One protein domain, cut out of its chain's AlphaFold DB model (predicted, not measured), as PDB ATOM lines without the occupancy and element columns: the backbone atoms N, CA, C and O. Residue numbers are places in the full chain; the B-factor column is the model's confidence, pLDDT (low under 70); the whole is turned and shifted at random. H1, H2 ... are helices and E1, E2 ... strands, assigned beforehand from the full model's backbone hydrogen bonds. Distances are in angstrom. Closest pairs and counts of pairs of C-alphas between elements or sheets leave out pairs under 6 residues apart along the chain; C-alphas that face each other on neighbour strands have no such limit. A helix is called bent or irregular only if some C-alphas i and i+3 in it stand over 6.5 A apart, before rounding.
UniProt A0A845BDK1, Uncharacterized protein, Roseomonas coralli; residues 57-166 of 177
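Overview. This is residues 57 to 166 of the 177 residues of an uncharacterized protein of Roseomonas coralli (UniProt A0A845BDK1). A twisted sheet of four strands has the long helix H4 over one face, running along its strands; H1 is side by side with H4 in the opposite direction. These two helices reach past the sheet to an end where the short helices H2 and H3 sit, while the small helix H5 grazes the sheet. The printed part has 110 residues, with named elements in the order H1 H2 H3 H4 E1 E2 E3 E4 H5, of mixed class. The sheet's order is E1 E2 E3 E4, antiparallel throughout. The whole is compact, with a radius of gyration of the C-alphas of 14.6 A and spans of 43 by 30 by 24 A.

Arrangement. Start at the meander, each strand the antiparallel neighbour of the one before: E1, residues 116 to 121, E2, 127 to 132, E3, 137 to 141, and E4, 152 to 154. Look for N 119 and O 129 at 2.8 A in the hairpin E1 and E2, N 130 and O 139 at 2.8 A in E2 and E3, and N 140 and O 153 at 2.9 A in E3 and E4. The sheet is twisted, its C-alphas up to 4.2 A off the best plane. H4, residues 91 to 110, is on one face in two layers, helix over sheet; it lies over E3 at a height over the sheet of 9.2 A and runs along the strands, at 1 degree to E3 on the local plane. The closest C-alphas of H4 and E3 are those of Trp 98 and Val 141, 7.5 A apart. H1, residues 57 to 71, touches H4, closest at the C-alphas of Leu 65 and Val 96, 6.2 A apart, with a shallow tilt of 25 degrees, opposite ways. H1 only grazes the sheet, with residues 57 to 58. H3, residues 84 to 88, touches H4 only at the corner, through H4's residues 93 to 97 alone; the C-alphas of Thr 88 and Trp 94 are closest, 4.5 A apart. H2, residues 73 to 78, is close to H4 but not clearly touching, with the C-alphas of Phe 75 and Glu 92 closest at 7.6 A. H5, residues 161 to 165, only grazes the sheet with residues 161 to 164 and is apart from H4. Every O i to N i+4 pair is within hydrogen-bond range in H1, H2, H3 and H5; in H4 it is 14 of 16.

Along the chain. Find C-alpha 116 at (-9.729, 37.685, -6.627), where E1 begins its 16.2 A; E2 spans 16.7 A, E3 11.6 A and E4 6.8 A. H4 runs 27.3 A from C-alpha 91 at (-4.352, 50.572, 15.388); it is neither bent nor irregular, but only just: C-alphas 95 and 98 are 6.0 A apart. H1 spans 20.7 A, H2 8.7 A, H3 6.4 A and H5 6.0 A, ending at C-alpha 165 at (-3.018, 57.420, -6.415).

Size, cuts and confidence. The C-alphas of Arg 78 and Gln 134 are the two farthest apart, 43.7 A. The printed part has no cut and no long link; E3 to E4 and E4 to H5 are short, the others tight. Mean pLDDT of the printed part is 75.7; look for values under 70 at residues 107 to 126, 135, 144 to 150 and 157 to 166 of this predicted model.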
ATOM      1  N   ILE A  57      -8.083  34.067  -0.925       76.62
ATOM      2  CA  ILE A  57      -7.950  35.370  -0.266       76.62
ATOM      3  C   ILE A  57      -8.936  35.507   0.890       76.62
ATOM      4  O   ILE A  57      -8.554  35.969   1.965       76.62
ATOM      5  N   VAL A  58     -10.179  35.062   0.703       79.19
ATOM      6  CA  VAL A  58     -11.199  35.041   1.762       79.19
ATOM      7  C   VAL A  58     -10.756  34.117   2.894       79.19
ATOM      8  O   VAL A  58     -10.813  34.508   4.059       79.19
ATOM      9  N   ALA A  59     -10.244  32.928   2.567       79.88
ATOM     10  CA  ALA A  59      -9.710  31.993   3.556       79.88
ATOM     11  C   ALA A  59      -8.543  32.606   4.352       79.88
ATOM     12  O   ALA A  59      -8.545  32.576   5.583       79.88
ATOM     13  N   ARG A  60      -7.586  33.247   3.668       82.31
ATOM     14  CA  ARG A  60      -6.464  33.935   4.319       82.31
ATOM     15  C   ARG A  60      -6.921  35.097   5.200       82.31
ATOM     16  O   ARG A  60      -6.413  35.244   6.307       82.31
ATOM     17  N   LEU A  61      -7.862  35.922   4.738       82.31
ATOM     18  CA  LEU A  61      -8.392  37.041   5.522       82.31
ATOM     19  C   LEU A  61      -9.112  36.565   6.787       82.31
ATOM     20  O   LEU A  61      -8.958  37.203   7.827       82.31
ATOM     21  N   ARG A  62      -9.848  35.446   6.722       85.25
ATOM     22  CA  ARG A  62     -10.469  34.814   7.900       85.25
ATOM     23  C   ARG A  62      -9.417  34.341   8.901       85.25
ATOM     24  O   ARG A  62      -9.477  34.741  10.056       85.25
ATOM     25  N   ALA A  63      -8.402  33.612   8.439       83.94
ATOM     26  CA  ALA A  63      -7.314  33.152   9.302       83.94
ATOM     27  C   ALA A  63      -6.516  34.319   9.927       83.94
ATOM     28  O   ALA A  63      -6.149  34.278  11.101       83.94
ATOM     29  N   GLU A  64      -6.253  35.390   9.165       84.56
ATOM     30  CA  GLU A  64      -5.617  36.604   9.697       84.56
ATOM     31  C   GLU A  64      -6.501  37.304  10.739       84.56
ATOM     32  O   GLU A  64      -5.982  37.823  11.727       84.56
ATOM     33  N   LEU A  65      -7.818  37.341  10.519       86.12
ATOM     34  CA  LEU A  65      -8.777  37.945  11.441       86.12
ATOM     35  C   LEU A  65      -8.840  37.181  12.769       86.12
ATOM     36  O   LEU A  65      -8.782  37.819  13.816       86.12
ATOM     37  N   GLU A  66      -8.926  35.853  12.726       86.88
ATOM     38  CA  GLU A  66      -8.936  34.989  13.916       86.88
ATOM     39  C   GLU A  66      -7.667  35.193  14.749       86.88
ATOM     40  O   GLU A  66      -7.746  35.551  15.923       86.88
ATOM     41  N   ARG A  67      -6.492  35.127  14.108       86.19
ATOM     42  CA  ARG A  67      -5.205  35.363  14.779       86.19
ATOM     43  C   ARG A  67      -5.126  36.741  15.441       86.19
ATOM     44  O   ARG A  67      -4.556  36.880  16.520       86.19
ATOM     45  N   LEU A  68      -5.647  37.783  14.791       85.12
ATOM     46  CA  LEU A  68      -5.623  39.141  15.344       85.12
ATOM     47  C   LEU A  68      -6.632  39.336  16.470       85.12
ATOM     48  O   LEU A  68      -6.348  40.082  17.403       85.12
ATOM     49  N   ALA A  69      -7.791  38.684  16.393       84.19
ATOM     50  CA  ALA A  69      -8.767  38.703  17.472       84.19
ATOM     51  C   ALA A  69      -8.179  38.076  18.744       84.19
ATOM     52  O   ALA A  69      -8.315  38.655  19.817       84.19
ATOM     53  N   GLU A  70      -7.455  36.963  18.607       86.19
ATOM     54  CA  GLU A  70      -6.730  36.325  19.710       86.19
ATOM     55  C   GLU A  70      -5.585  37.207  20.224       86.19
ATOM     56  O   GLU A  70      -5.510  37.504  21.413       86.19
ATOM     57  N   SER A  71      -4.723  37.701  19.329       88.56
ATOM     58  CA  SER A  71      -3.565  38.521  19.710       88.56
ATOM     59  C   SER A  71      -3.946  39.840  20.389       88.56
ATOM     60  O   SER A  71      -3.144  40.385  21.145       88.56
ATOM     61  N   HIS A  72      -5.122  40.391  20.091       88.12
ATOM     62  CA  HIS A  72      -5.615  41.642  20.663       88.12
ATOM     63  C   HIS A  72      -6.759  41.422  21.669       88.12
ATOM     64  O   HIS A  72      -7.446  42.385  22.017       88.12
ATOM     65  N   ALA A  73      -6.973  40.195  22.157       87.50
ATOM     66  CA  ALA A  73      -8.071  39.867  23.068       87.50
ATOM     67  C   ALA A  73      -8.089  40.779  24.310       87.50
ATOM     68  O   ALA A  73      -9.110  41.398  24.610       87.50
ATOM     69  N   ASP A  74      -6.936  40.972  24.954       89.12
ATOM     70  CA  ASP A  74      -6.790  41.851  26.124       89.12
ATOM     71  C   ASP A  74      -7.030  43.332  25.804       89.12
ATOM     72  O   ASP A  74      -7.472  44.110  26.654       89.12
ATOM     73  N   PHE A  75      -6.718  43.769  24.580       89.56
ATOM     74  CA  PHE A  75      -7.028  45.125  24.136       89.56
ATOM     75  C   PHE A  75      -8.544  45.312  24.042       89.56
ATOM     76  O   PHE A  75      -9.068  46.279  24.595       89.56
ATOM     77  N   PHE A  76      -9.253  44.376  23.408       88.38
ATOM     78  CA  PHE A  76     -10.708  44.449  23.274       88.38
ATOM     79  C   PHE A  76     -11.434  44.282  24.607       88.38
ATOM     80  O   PHE A  76     -12.394  45.005  24.849       88.38
ATOM     81  N   ALA A  77     -10.949  43.415  25.498       90.25
ATOM     82  CA  ALA A  77     -11.511  43.254  26.835       90.25
ATOM     83  C   ALA A  77     -11.424  44.555  27.651       90.25
ATOM     84  O   ALA A  77     -12.410  44.980  28.247       90.25
ATOM     85  N   ARG A  78     -10.271  45.239  27.622       90.25
ATOM     86  CA  ARG A  78     -10.074  46.520  28.326       90.25
ATOM     87  C   ARG A  78     -10.880  47.682  27.746       90.25
ATOM     88  O   ARG A  78     -11.146  48.637  28.463       90.25
ATOM     89  N   HIS A  79     -11.248  47.615  26.467       88.06
ATOM     90  CA  HIS A  79     -11.980  48.676  25.764       88.06
ATOM     91  C   HIS A  79     -13.410  48.256  25.397       88.06
ATOM     92  O   HIS A  79     -13.995  48.833  24.482       88.06
ATOM     93  N   ALA A  80     -13.981  47.268  26.092       87.31
ATOM     94  CA  ALA A  80     -15.309  46.731  25.791       87.31
ATOM     95  C   ALA A  80     -16.431  47.781  25.908       87.31
ATOM     96  O   ALA A  80     -17.420  47.707  25.185       87.31
ATOM     97  N   GLU A  81     -16.257  48.776  26.782       88.38
ATOM     98  CA  GLU A  81     -17.211  49.876  26.985       88.38
ATOM     99  C   GLU A  81     -17.022  51.039  25.994       88.38
ATOM    100  O   GLU A  81     -17.823  51.972  25.956       88.38
ATOM    101  N   MET A  82     -15.959  51.013  25.183       88.62
ATOM    102  CA  MET A  82     -15.665  52.087  24.242       88.62
ATOM    103  C   MET A  82     -16.571  52.004  23.007       88.62
ATOM    104  O   MET A  82     -16.810  50.923  22.472       88.62
ATOM    105  N   ASP A  83     -17.022  53.157  22.499       87.31
ATOM    106  CA  ASP A  83     -17.793  53.224  21.250       87.31
ATOM    107  C   ASP A  83     -17.028  52.503  20.115       87.31
ATOM    108  O   ASP A  83     -15.865  52.843  19.849       87.31
ATOM    109  N   PRO A  84     -17.660  51.553  19.394       80.25
ATOM    110  CA  PRO A  84     -17.069  50.889  18.237       80.25
ATOM    111  C   PRO A  84     -16.432  51.851  17.229       80.25
ATOM    112  O   PRO A  84     -15.385  51.549  16.656       80.25
ATOM    113  N   ARG A  85     -17.006  53.043  17.022       83.00
ATOM    114  CA  ARG A  85     -16.428  54.054  16.119       83.00
ATOM    115  C   ARG A  85     -15.093  54.574  16.632       83.00
ATOM    116  O   ARG A  85     -14.156  54.709  15.842       83.00
ATOM    117  N   ALA A  86     -14.989  54.832  17.931       83.50
ATOM    118  CA  ALA A  86     -13.740  55.228  18.567       83.50
ATOM    119  C   ALA A  86     -12.718  54.082  18.537       83.50
ATOM    120  O   ALA A  86     -11.552  54.325  18.238       83.50
ATOM    121  N   LEU A  87     -13.153  52.836  18.744       84.38
ATOM    122  CA  LEU A  87     -12.298  51.645  18.698       84.38
ATOM    123  C   LEU A  87     -11.612  51.481  17.348       84.38
ATOM    124  O   LEU A  87     -10.423  51.187  17.285       84.38
ATOM    125  N   THR A  88     -12.319  51.754  16.252       83.75
ATOM    126  CA  THR A  88     -11.696  51.675  14.931       83.75
ATOM    127  C   THR A  88     -10.544  52.676  14.774       83.75
ATOM    128  O   THR A  88      -9.656  52.421  13.972       83.75
ATOM    129  N   ARG A  89     -10.528  53.804  15.501       83.31
ATOM    130  CA  ARG A  89      -9.458  54.816  15.405       83.31
ATOM    131  C   ARG A  89      -8.136  54.348  16.018       83.31
ATOM    132  O   ARG A  89      -7.108  54.953  15.731       83.31
ATOM    133  N   THR A  90      -8.139  53.296  16.837       84.94
ATOM    134  CA  THR A  90      -6.899  52.681  17.323       84.94
ATOM    135  C   THR A  90      -6.318  51.746  16.269       84.94
ATOM    136  O   THR A  90      -7.024  51.271  15.375       84.94
ATOM    137  N   LYS A  91      -5.019  51.454  16.352       84.06
ATOM    138  CA  LYS A  91      -4.352  50.572  15.388       84.06
ATOM    139  C   LYS A  91      -4.881  49.138  15.486       84.06
ATOM    140  O   LYS A  91      -5.141  48.495  14.470       84.06
ATOM    141  N   GLU A  92      -5.085  48.659  16.706       85.94
ATOM    142  CA  GLU A  92      -5.564  47.320  17.040       85.94
ATOM    143  C   GLU A  92      -7.008  47.138  16.567       85.94
ATOM    144  O   GLU A  92      -7.303  46.203  15.819       85.94
ATOM    145  N   GLY A  93      -7.891  48.080  16.912       85.44
ATOM    146  CA  GLY A  93      -9.281  48.066  16.470       85.44
ATOM    147  C   GLY A  93      -9.397  48.214  14.957       85.44
ATOM    148  O   GLY A  93     -10.182  47.501  14.329       85.44
ATOM    149  N   TRP A  94      -8.559  49.056  14.341       86.81
ATOM    150  CA  TRP A  94      -8.511  49.184  12.889       86.81
ATOM    151  C   TRP A  94      -8.131  47.879  12.200       86.81
ATOM    152  O   TRP A  94      -8.809  47.459  11.262       86.81
ATOM    153  N   SER A  95      -7.081  47.215  12.691       83.56
ATOM    154  CA  SER A  95      -6.547  45.984  12.106       83.56
ATOM    155  C   SER A  95      -7.588  44.863  12.001       83.56
ATOM    156  O   SER A  95      -7.562  44.088  11.041       83.56
ATOM    157  N   VAL A  96      -8.524  44.805  12.948       85.38
ATOM    158  CA  VAL A  96      -9.636  43.849  12.969       85.38
ATOM    159  C   VAL A  96     -10.808  44.353  12.129       85.38
ATOM    160  O   VAL A  96     -11.363  43.599  11.328       85.38
ATOM    161  N   ALA A  97     -11.174  45.630  12.267       87.12
ATOM    162  CA  ALA A  97     -12.331  46.213  11.593       87.12
ATOM    163  C   ALA A  97     -12.230  46.123  10.065       87.12
ATOM    164  O   ALA A  97     -13.155  45.622   9.427       87.12
ATOM    165  N   TRP A  98     -11.100  46.527   9.478       85.94
ATOM    166  CA  TRP A  98     -10.968  46.532   8.019       85.94
ATOM    167  C   TRP A  98     -11.032  45.123   7.430       85.94
ATOM    168  O   TRP A  98     -11.573  44.952   6.344       85.94
ATOM    169  N   ARG A  99     -10.527  44.103   8.141       87.31
ATOM    170  CA  ARG A  99     -10.591  42.700   7.697       87.31
ATOM    171  C   ARG A  99     -12.016  42.171   7.721       87.31
ATOM    172  O   ARG A  99     -12.413  41.493   6.783       87.31
ATOM    173  N   ARG A 100     -12.795  42.514   8.753       85.88
ATOM    174  CA  ARG A 100     -14.226  42.173   8.819       85.88
ATOM    175  C   ARG A 100     -15.001  42.833   7.684       85.88
ATOM    176  O   ARG A 100     -15.782  42.162   7.022       85.88
ATOM    177  N   TRP A 101     -14.757  44.117   7.433       86.81
ATOM    178  CA  TRP A 101     -15.406  44.829   6.331       86.81
ATOM    179  C   TRP A 101     -14.991  44.265   4.973       86.81
ATOM    180  O   TRP A 101     -15.864  43.972   4.165       86.81
ATOM    181  N   ALA A 102     -13.693  44.014   4.770       83.94
ATOM    182  CA  ALA A 102     -13.180  43.417   3.543       83.94
ATOM    183  C   ALA A 102     -13.807  42.047   3.297       83.94
ATOM    184  O   ALA A 102     -14.219  41.767   2.183       83.94
ATOM    185  N   LEU A 103     -13.931  41.206   4.330       83.88
ATOM    186  CA  LEU A 103     -14.605  39.916   4.211       83.88
ATOM    187  C   LEU A 103     -16.067  40.061   3.797       83.88
ATOM    188  O   LEU A 103     -16.498  39.284   2.959       83.88
ATOM    189  N   ASN A 104     -16.803  41.035   4.332       84.25
ATOM    190  CA  ASN A 104     -18.196  41.265   3.945       84.25
ATOM    191  C   ASN A 104     -18.300  41.765   2.495       84.25
ATOM    192  O   ASN A 104     -18.967  41.143   1.678       84.25
ATOM    193  N   ASP A 105     -17.573  42.831   2.149       80.31
ATOM    194  CA  ASP A 105     -17.627  43.427   0.806       80.31
ATOM    195  C   ASP A 105     -17.094  42.484  -0.281       80.31
ATOM    196  O   ASP A 105     -17.563  42.516  -1.422       80.31
ATOM    197  N   ILE A 106     -16.097  41.659   0.056       77.25
ATOM    198  CA  ILE A 106     -15.555  40.650  -0.848       77.25
ATOM    199  C   ILE A 106     -16.494  39.455  -0.924       77.25
ATOM    200  O   ILE A 106     -16.740  39.012  -2.031       77.25
ATOM    201  N   ALA A 107     -17.024  38.927   0.182       69.75
ATOM    202  CA  ALA A 107     -17.905  37.755   0.143       69.75
ATOM    203  C   ALA A 107     -19.163  38.006  -0.696       69.75
ATOM    204  O   ALA A 107     -19.519  37.145  -1.499       69.75
ATOM    205  N   ASP A 108     -19.754  39.201  -0.591       66.56
ATOM    206  CA  ASP A 108     -20.914  39.605  -1.394       66.56
ATOM    207  C   ASP A 108     -20.617  39.589  -2.904       66.56
ATOM    208  O   ASP A 108     -21.501  39.289  -3.699       66.56
ATOM    209  N   LYS A 109     -19.376  39.891  -3.314       64.88
ATOM    210  CA  LYS A 109     -18.947  39.874  -4.727       64.88
ATOM    211  C   LYS A 109     -18.279  38.558  -5.159       64.88
ATOM    212  O   LYS A 109     -18.276  38.224  -6.338       64.88
ATOM    213  N   ALA A 110     -17.694  37.812  -4.225       55.75
ATOM    214  CA  ALA A 110     -16.913  36.597  -4.455       55.75
ATOM    215  C   ALA A 110     -17.785  35.350  -4.604       55.75
ATOM    216  O   ALA A 110     -17.321  34.374  -5.190       55.75
ATOM    217  N   ALA A 111     -19.033  35.375  -4.121       52.03
ATOM    218  CA  ALA A 111     -20.014  34.336  -4.440       52.03
ATOM    219  C   ALA A 111     -20.139  34.130  -5.965       52.03
ATOM    220  O   ALA A 111     -20.254  32.994  -6.422       52.03
ATOM    221  N   ASP A 112     -19.978  35.211  -6.736       55.09
ATOM    222  CA  ASP A 112     -20.004  35.195  -8.200       55.09
ATOM    223  C   ASP A 112     -18.603  35.068  -8.836       55.09
ATOM    224  O   ASP A 112     -18.472  34.718 -10.011       55.09
ATOM    225  N   MET A 113     -17.530  35.344  -8.084       60.03
ATOM    226  CA  MET A 113     -16.175  35.537  -8.617       60.03
ATOM    227  C   MET A 113     -15.153  34.630  -7.921       60.03
ATOM    228  O   MET A 113     -14.661  34.909  -6.826       60.03
ATOM    229  N   ARG A 114     -14.797  33.533  -8.602       58.09
ATOM    230  CA  ARG A 114     -13.850  32.515  -8.106       58.09
ATOM    231  C   ARG A 114     -12.423  33.041  -7.914       58.09
ATOM    232  O   ARG A 114     -11.738  32.583  -7.004       58.09
ATOM    233  N   ASP A 115     -12.014  34.033  -8.704       61.53
ATOM    234  CA  ASP A 115     -10.654  34.574  -8.690       61.53
ATOM    235  C   ASP A 115     -10.675  36.042  -8.236       61.53
ATOM    236  O   ASP A 115     -11.292  36.897  -8.872       61.53
ATOM    237  N   ILE A 116     -10.002  36.327  -7.119       64.88
ATOM    238  CA  ILE A 116      -9.729  37.685  -6.627       64.88
ATOM    239  C   ILE A 116      -8.225  37.775  -6.432       64.88
ATOM    240  O   ILE A 116      -7.611  36.827  -5.942       64.88
ATOM    241  N   TYR A 117      -7.634  38.906  -6.800       64.81
ATOM    242  CA  TYR A 117      -6.212  39.184  -6.639       64.81
ATOM    243  C   TYR A 117      -6.003  40.294  -5.615       64.81
ATOM    244  O   TYR A 117      -6.827  41.197  -5.487       64.81
ATOM    245  N   VAL A 118      -4.891  40.239  -4.883       68.06
ATOM    246  CA  VAL A 118      -4.476  41.312  -3.972       68.06
ATOM    247  C   VAL A 118      -3.121  41.835  -4.399       68.06
ATOM    248  O   VAL A 118      -2.143  41.093  -4.419       68.06
ATOM    249  N   ILE A 119      -3.071  43.129  -4.686       67.19
ATOM    250  CA  ILE A 119      -1.835  43.855  -4.942       67.19
ATOM    251  C   ILE A 119      -1.426  44.573  -3.662       67.19
ATOM    252  O   ILE A 119      -2.198  45.327  -3.060       67.19
ATOM    253  N   HIS A 120      -0.183  44.332  -3.263       62.38
ATOM    254  CA  HIS A 120       0.491  45.037  -2.185       62.38
ATOM    255  C   HIS A 120       1.361  46.124  -2.818       62.38
ATOM    256  O   HIS A 120       2.294  45.792  -3.546       62.38
ATOM    257  N   ARG A 121       1.066  47.410  -2.594       61.53
ATOM    258  CA  ARG A 121       1.883  48.498  -3.163       61.53
ATOM    259  C   ARG A 121       1.996  49.686  -2.218       61.53
ATOM    260  O   ARG A 121       1.033  50.021  -1.535       61.53
ATOM    261  N   GLY A 122       3.156  50.335  -2.272       50.97
ATOM    262  CA  GLY A 122       3.443  51.625  -1.661       50.97
ATOM    263  C   GLY A 122       4.579  51.514  -0.655       50.97
ATOM    264  O   GLY A 122       4.358  51.100   0.480       50.97
ATOM    265  N   ASP A 123       5.778  51.934  -1.058       47.16
ATOM    266  CA  ASP A 123       6.916  52.073  -0.139       47.16
ATOM    267  C   ASP A 123       6.618  53.104   0.961       47.16
ATOM    268  O   ASP A 123       7.111  52.992   2.080       47.16
ATOM    269  N   SER A 124       5.755  54.083   0.663       43.62
ATOM    270  CA  SER A 124       5.321  55.112   1.616       43.62
ATOM    271  C   SER A 124       4.078  54.725   2.425       43.62
ATOM    272  O   SER A 124       3.920  55.198   3.543       43.62
ATOM    273  N   PHE A 125       3.207  53.854   1.900       51.47
ATOM    274  CA  PHE A 125       1.961  53.439   2.556       51.47
ATOM    275  C   PHE A 125       1.658  51.992   2.174       51.47
ATOM    276  O   PHE A 125       1.412  51.717   1.004       51.47
ATOM    277  N   SER A 126       1.650  51.059   3.132       64.88
ATOM    278  CA  SER A 126       1.448  49.622   2.867       64.88
ATOM    279  C   SER A 126       0.011  49.286   2.426       64.88
ATOM    280  O   SER A 126      -0.721  48.629   3.160       64.88
ATOM    281  N   HIS A 127      -0.432  49.742   1.257       70.81
ATOM    282  CA  HIS A 127      -1.804  49.611   0.774       70.81
ATOM    283  C   HIS A 127      -2.110  48.191   0.255       70.81
ATOM    284  O   HIS A 127      -1.246  47.512  -0.308       70.81
ATOM    285  N   ARG A 128      -3.362  47.739   0.422       78.62
ATOM    286  CA  ARG A 128      -3.909  46.502  -0.163       78.62
ATOM    287  C   ARG A 128      -5.023  46.833  -1.153       78.62
ATOM    288  O   ARG A 128      -6.060  47.363  -0.758       78.62
ATOM    289  N   LEU A 129      -4.808  46.519  -2.428       78.69
ATOM    290  CA  LEU A 129      -5.798  46.677  -3.495       78.69
ATOM    291  C   LEU A 129      -6.334  45.305  -3.904       78.69
ATOM    292  O   LEU A 129      -5.556  44.438  -4.294       78.69
ATOM    293  N   PHE A 130      -7.646  45.118  -3.820       80.12
ATOM    294  CA  PHE A 130      -8.337  43.896  -4.217       80.12
ATOM    295  C   PHE A 130      -8.918  44.076  -5.617       80.12
ATOM    296  O   PHE A 130      -9.653  45.037  -5.859       80.12
ATOM    297  N   LEU A 131      -8.602  43.148  -6.512       76.19
ATOM    298  CA  LEU A 131      -9.065  43.118  -7.894       76.19
ATOM    299  C   LEU A 131      -9.879  41.852  -8.155       76.19
ATOM    300  O   LEU A 131      -9.603  40.813  -7.555       76.19
ATOM    301  N   ASP A 132     -10.842  41.916  -9.065       74.88
ATOM    302  CA  ASP A 132     -11.490  40.718  -9.596       74.88
ATOM    303  C   ASP A 132     -10.619  40.008 -10.649       74.88
ATOM    304  O   ASP A 132      -9.530  40.460 -11.018       74.88
ATOM    305  N   ARG A 133     -11.135  38.892 -11.168       71.81
ATOM    306  CA  ARG A 133     -10.525  38.107 -12.246       71.81
ATOM    307  C   ARG A 133     -10.192  38.923 -13.504       71.81
ATOM    308  O   ARG A 133      -9.274  38.572 -14.239       71.81
ATOM    309  N   GLN A 134     -10.974  39.958 -13.790       71.06
ATOM    310  CA  GLN A 134     -10.852  40.807 -14.975       71.06
ATOM    311  C   GLN A 134      -9.893  41.985 -14.735       71.06
ATOM    312  O   GLN A 134      -9.702  42.806 -15.628       71.06
ATOM    313  N   GLY A 135      -9.281  42.075 -13.547       66.44
ATOM    314  CA  GLY A 135      -8.400  43.173 -13.153       66.44
ATOM    315  C   GLY A 135      -9.153  44.421 -12.688       66.44
ATOM    316  O   GLY A 135      -8.542  45.468 -12.469       66.44
ATOM    317  N   LYS A 136     -10.474  44.334 -12.514       75.06
ATOM    318  CA  LYS A 136     -11.301  45.445 -12.054       75.06
ATOM    319  C   LYS A 136     -11.147  45.626 -10.557       75.06
ATOM    320  O   LYS A 136     -11.150  44.670  -9.784       75.06
ATOM    321  N   GLN A 137     -11.052  46.876 -10.138       75.62
ATOM    322  CA  GLN A 137     -10.815  47.203  -8.743       75.62
ATOM    323  C   GLN A 137     -12.091  47.043  -7.916       75.62
ATOM    324  O   GLN A 137     -13.141  47.589  -8.245       75.62
ATOM    325  N   LEU A 138     -11.994  46.303  -6.813       77.75
ATOM    326  CA  LEU A 138     -13.118  46.019  -5.923       77.75
ATOM    327  C   LEU A 138     -13.040  46.832  -4.633       77.75
ATOM    328  O   LEU A 138     -14.037  47.411  -4.194       77.75
ATOM    329  N   LEU A 139     -11.860  46.858  -4.019       82.12
ATOM    330  CA  LEU A 139     -11.652  47.431  -2.696       82.12
ATOM    331  C   LEU A 139     -10.214  47.925  -2.545       82.12
ATOM    332  O   LEU A 139      -9.267  47.237  -2.918       82.12
ATOM    333  N   ALA A 140     -10.059  49.093  -1.936       80.12
ATOM    334  CA  ALA A 140      -8.782  49.686  -1.567       80.12
ATOM    335  C   ALA A 140      -8.728  49.894  -0.045       80.12
ATOM    336  O   ALA A 140      -9.668  50.440   0.540       80.12
ATOM    337  N   VAL A 141      -7.652  49.439   0.607       80.19
ATOM    338  CA  VAL A 141      -7.465  49.536   2.064       80.19
ATOM    339  C   VAL A 141      -6.053  50.001   2.409       80.19
ATOM    340  O   VAL A 141      -5.075  49.429   1.927       80.19
ATOM    341  N   GLN A 142      -5.939  50.955   3.338       79.25
ATOM    342  CA  GLN A 142      -4.679  51.329   3.992       79.25
ATOM    343  C   GLN A 142      -4.622  50.746   5.417       79.25
ATOM    344  O   GLN A 142      -5.190  51.309   6.355       79.25
ATOM    345  N   PRO A 143      -3.943  49.604   5.629       70.12
ATOM    346  CA  PRO A 143      -3.945  48.889   6.903       70.12
ATOM    347  C   PRO A 143      -3.132  49.583   8.003       70.12
ATOM    348  O   PRO A 143      -3.443  49.399   9.175       70.12
ATOM    349  N   GLN A 144      -2.081  50.331   7.647       69.12
ATOM    350  CA  GLN A 144      -1.151  50.929   8.619       69.12
ATOM    351  C   GLN A 144      -1.583  52.317   9.112       69.12
ATOM    352  O   GLN A 144      -1.058  52.782  10.120       69.12
ATOM    353  N   GLU A 145      -2.555  52.957   8.456       69.94
ATOM    354  CA  GLU A 145      -2.965  54.327   8.777       69.94
ATOM    355  C   GLU A 145      -4.456  54.414   9.131       69.94
ATOM    356  O   GLU A 145      -5.301  54.620   8.256       69.94
ATOM    357  N   PRO A 146      -4.813  54.305  10.426       62.88
ATOM    358  CA  PRO A 146      -6.205  54.373  10.875       62.88
ATOM    359  C   PRO A 146      -6.834  55.768  10.727       62.88
ATOM    360  O   PRO A 146      -8.037  55.927  10.936       62.88
ATOM    361  N   PHE A 147      -6.055  56.786  10.358       67.88
ATOM    362  CA  PHE A 147      -6.531  58.158  10.154       67.88
ATOM    363  C   PHE A 147      -6.484  58.614   8.693       67.88
ATOM    364  O   PHE A 147      -6.861  59.748   8.409       67.88
ATOM    365  N   SER A 148      -6.056  57.756   7.764       67.69
ATOM    366  CA  SER A 148      -5.995  58.125   6.351       67.69
ATOM    367  C   SER A 148      -7.388  58.390   5.764       67.69
ATOM    368  O   SER A 148      -8.360  57.702   6.077       67.69
ATOM    369  N   ALA A 149      -7.493  59.353   4.848       57.94
ATOM    370  CA  ALA A 149      -8.709  59.572   4.061       57.94
ATOM    371  C   ALA A 149      -9.019  58.395   3.108       57.94
ATOM    372  O   ALA A 149     -10.167  58.202   2.711       57.94
ATOM    373  N   LEU A 150      -8.012  57.575   2.781       58.19
ATOM    374  CA  LEU A 150      -8.104  56.372   1.938       58.19
ATOM    375  C   LEU A 150      -8.159  55.077   2.757       58.19
ATOM    376  O   LEU A 150      -7.895  53.987   2.253       58.19
ATOM    377  N   ARG A 151      -8.489  55.192   4.042       72.50
ATOM    378  CA  ARG A 151      -8.453  54.105   5.017       72.50
ATOM    379  C   ARG A 151      -9.179  52.846   4.542       72.50
ATOM    380  O   ARG A 151      -8.607  51.762   4.624       72.50
ATOM    381  N   TYR A 152     -10.386  52.985   3.994       78.25
ATOM    382  CA  TYR A 152     -11.131  51.887   3.377       78.25
ATOM    383  C   TYR A 152     -12.129  52.431   2.364       78.25
ATOM    384  O   TYR A 152     -13.063  53.145   2.730       78.25
ATOM    385  N   LYS A 153     -11.924  52.114   1.088       79.19
ATOM    386  CA  LYS A 153     -12.738  52.626  -0.011       79.19
ATOM    387  C   LYS A 153     -13.199  51.476  -0.891       79.19
ATOM    388  O   LYS A 153     -12.398  50.851  -1.586       79.19
ATOM    389  N   ARG A 154     -14.507  51.221  -0.868       77.69
ATOM    390  CA  ARG A 154     -15.162  50.336  -1.832       77.69
ATOM    391  C   ARG A 154     -15.147  51.021  -3.192       77.69
ATOM    392  O   ARG A 154     -15.515  52.190  -3.301       77.69
ATOM    393  N   LEU A 155     -14.689  50.302  -4.205       75.88
ATOM    394  CA  LEU A 155     -14.523  50.847  -5.542       75.88
ATOM    395  C   LEU A 155     -15.713  50.443  -6.407       75.88
ATOM    396  O   LEU A 155     -16.188  49.301  -6.385       75.88
ATOM    397  N   THR A 156     -16.248  51.443  -7.098       75.12
ATOM    398  CA  THR A 156     -17.275  51.285  -8.122       75.12
ATOM    399  C   THR A 156     -16.617  51.008  -9.460       75.12
ATOM    400  O   THR A 156     -15.453  51.330  -9.667       75.12
ATOM    401  N   ASP A 157     -17.394  50.505 -10.405       69.06
ATOM    402  CA  ASP A 157     -16.928  50.148 -11.746       69.06
ATOM    403  C   ASP A 157     -16.285  51.304 -12.522       69.06
ATOM    404  O   ASP A 157     -15.457  51.070 -13.393       69.06
ATOM    405  N   ALA A 158     -16.659  52.540 -12.185       69.06
ATOM    406  CA  ALA A 158     -16.117  53.760 -12.773       69.06
ATOM    407  C   ALA A 158     -14.887  54.324 -12.037       69.06
ATOM    408  O   ALA A 158     -14.366  55.352 -12.453       69.06
ATOM    409  N   ALA A 159     -14.459  53.723 -10.923       68.44
ATOM    410  CA  ALA A 159     -13.349  54.249 -10.136       68.44
ATOM    411  C   ALA A 159     -12.010  53.886 -10.791       68.44
ATOM    412  O   ALA A 159     -11.705  52.702 -10.961       68.44
ATOM    413  N   ASP A 160     -11.202  54.895 -11.116       66.06
ATOM    414  CA  ASP A 160      -9.884  54.690 -11.711       66.06
ATOM    415  C   ASP A 160      -8.775  54.731 -10.643       66.06
ATOM    416  O   ASP A 160      -8.886  55.382  -9.601       66.06
ATOM    417  N   LEU A 161      -7.661  54.044 -10.903       65.12
ATOM    418  CA  LEU A 161      -6.452  54.120 -10.071       65.12
ATOM    419  C   LEU A 161      -5.941  55.549  -9.964       65.12
ATOM    420  O   LEU A 161      -5.391  55.927  -8.928       65.12
ATOM    421  N   CYS A 162      -6.131  56.332 -11.026       67.06
ATOM    422  CA  CYS A 162      -5.728  57.727 -11.060       67.06
ATOM    423  C   CYS A 162      -6.440  58.559  -9.986       67.06
ATOM    424  O   CYS A 162      -5.830  59.459  -9.410       67.06
ATOM    425  N   ASP A 163      -7.681  58.208  -9.642       67.06
ATOM    426  CA  ASP A 163      -8.448  58.886  -8.591       67.06
ATOM    427  C   ASP A 163      -7.948  58.540  -7.182       67.06
ATOM    428  O   ASP A 163      -8.220  59.258  -6.219       67.06
ATOM    429  N   LEU A 164      -7.254  57.409  -7.035       66.88
ATOM    430  CA  LEU A 164      -6.762  56.909  -5.751       66.88
ATOM    431  C   LEU A 164      -5.305  57.287  -5.493       66.88
ATOM    432  O   LEU A 164      -4.948  57.584  -4.356       66.88
ATOM    433  N   TYR A 165      -4.471  57.267  -6.533       67.12
ATOM    434  CA  TYR A 165      -3.018  57.420  -6.415       67.12
ATOM    435  C   TYR A 165      -2.443  58.522  -7.312       67.12
ATOM    436  O   TYR A 165      -1.227  58.700  -7.363       67.12
ATOM    437  N   GLY A 166      -3.296  59.277  -8.007       67.06
ATOM    438  CA  GLY A 166      -2.896  60.361  -8.896       67.06
ATOM    439  C   GLY A 166      -2.647  59.922 -10.346       67.06
ATOM    440  O   GLY A 166      -2.633  58.735 -10.665       67.06
TER     441      GLY A 166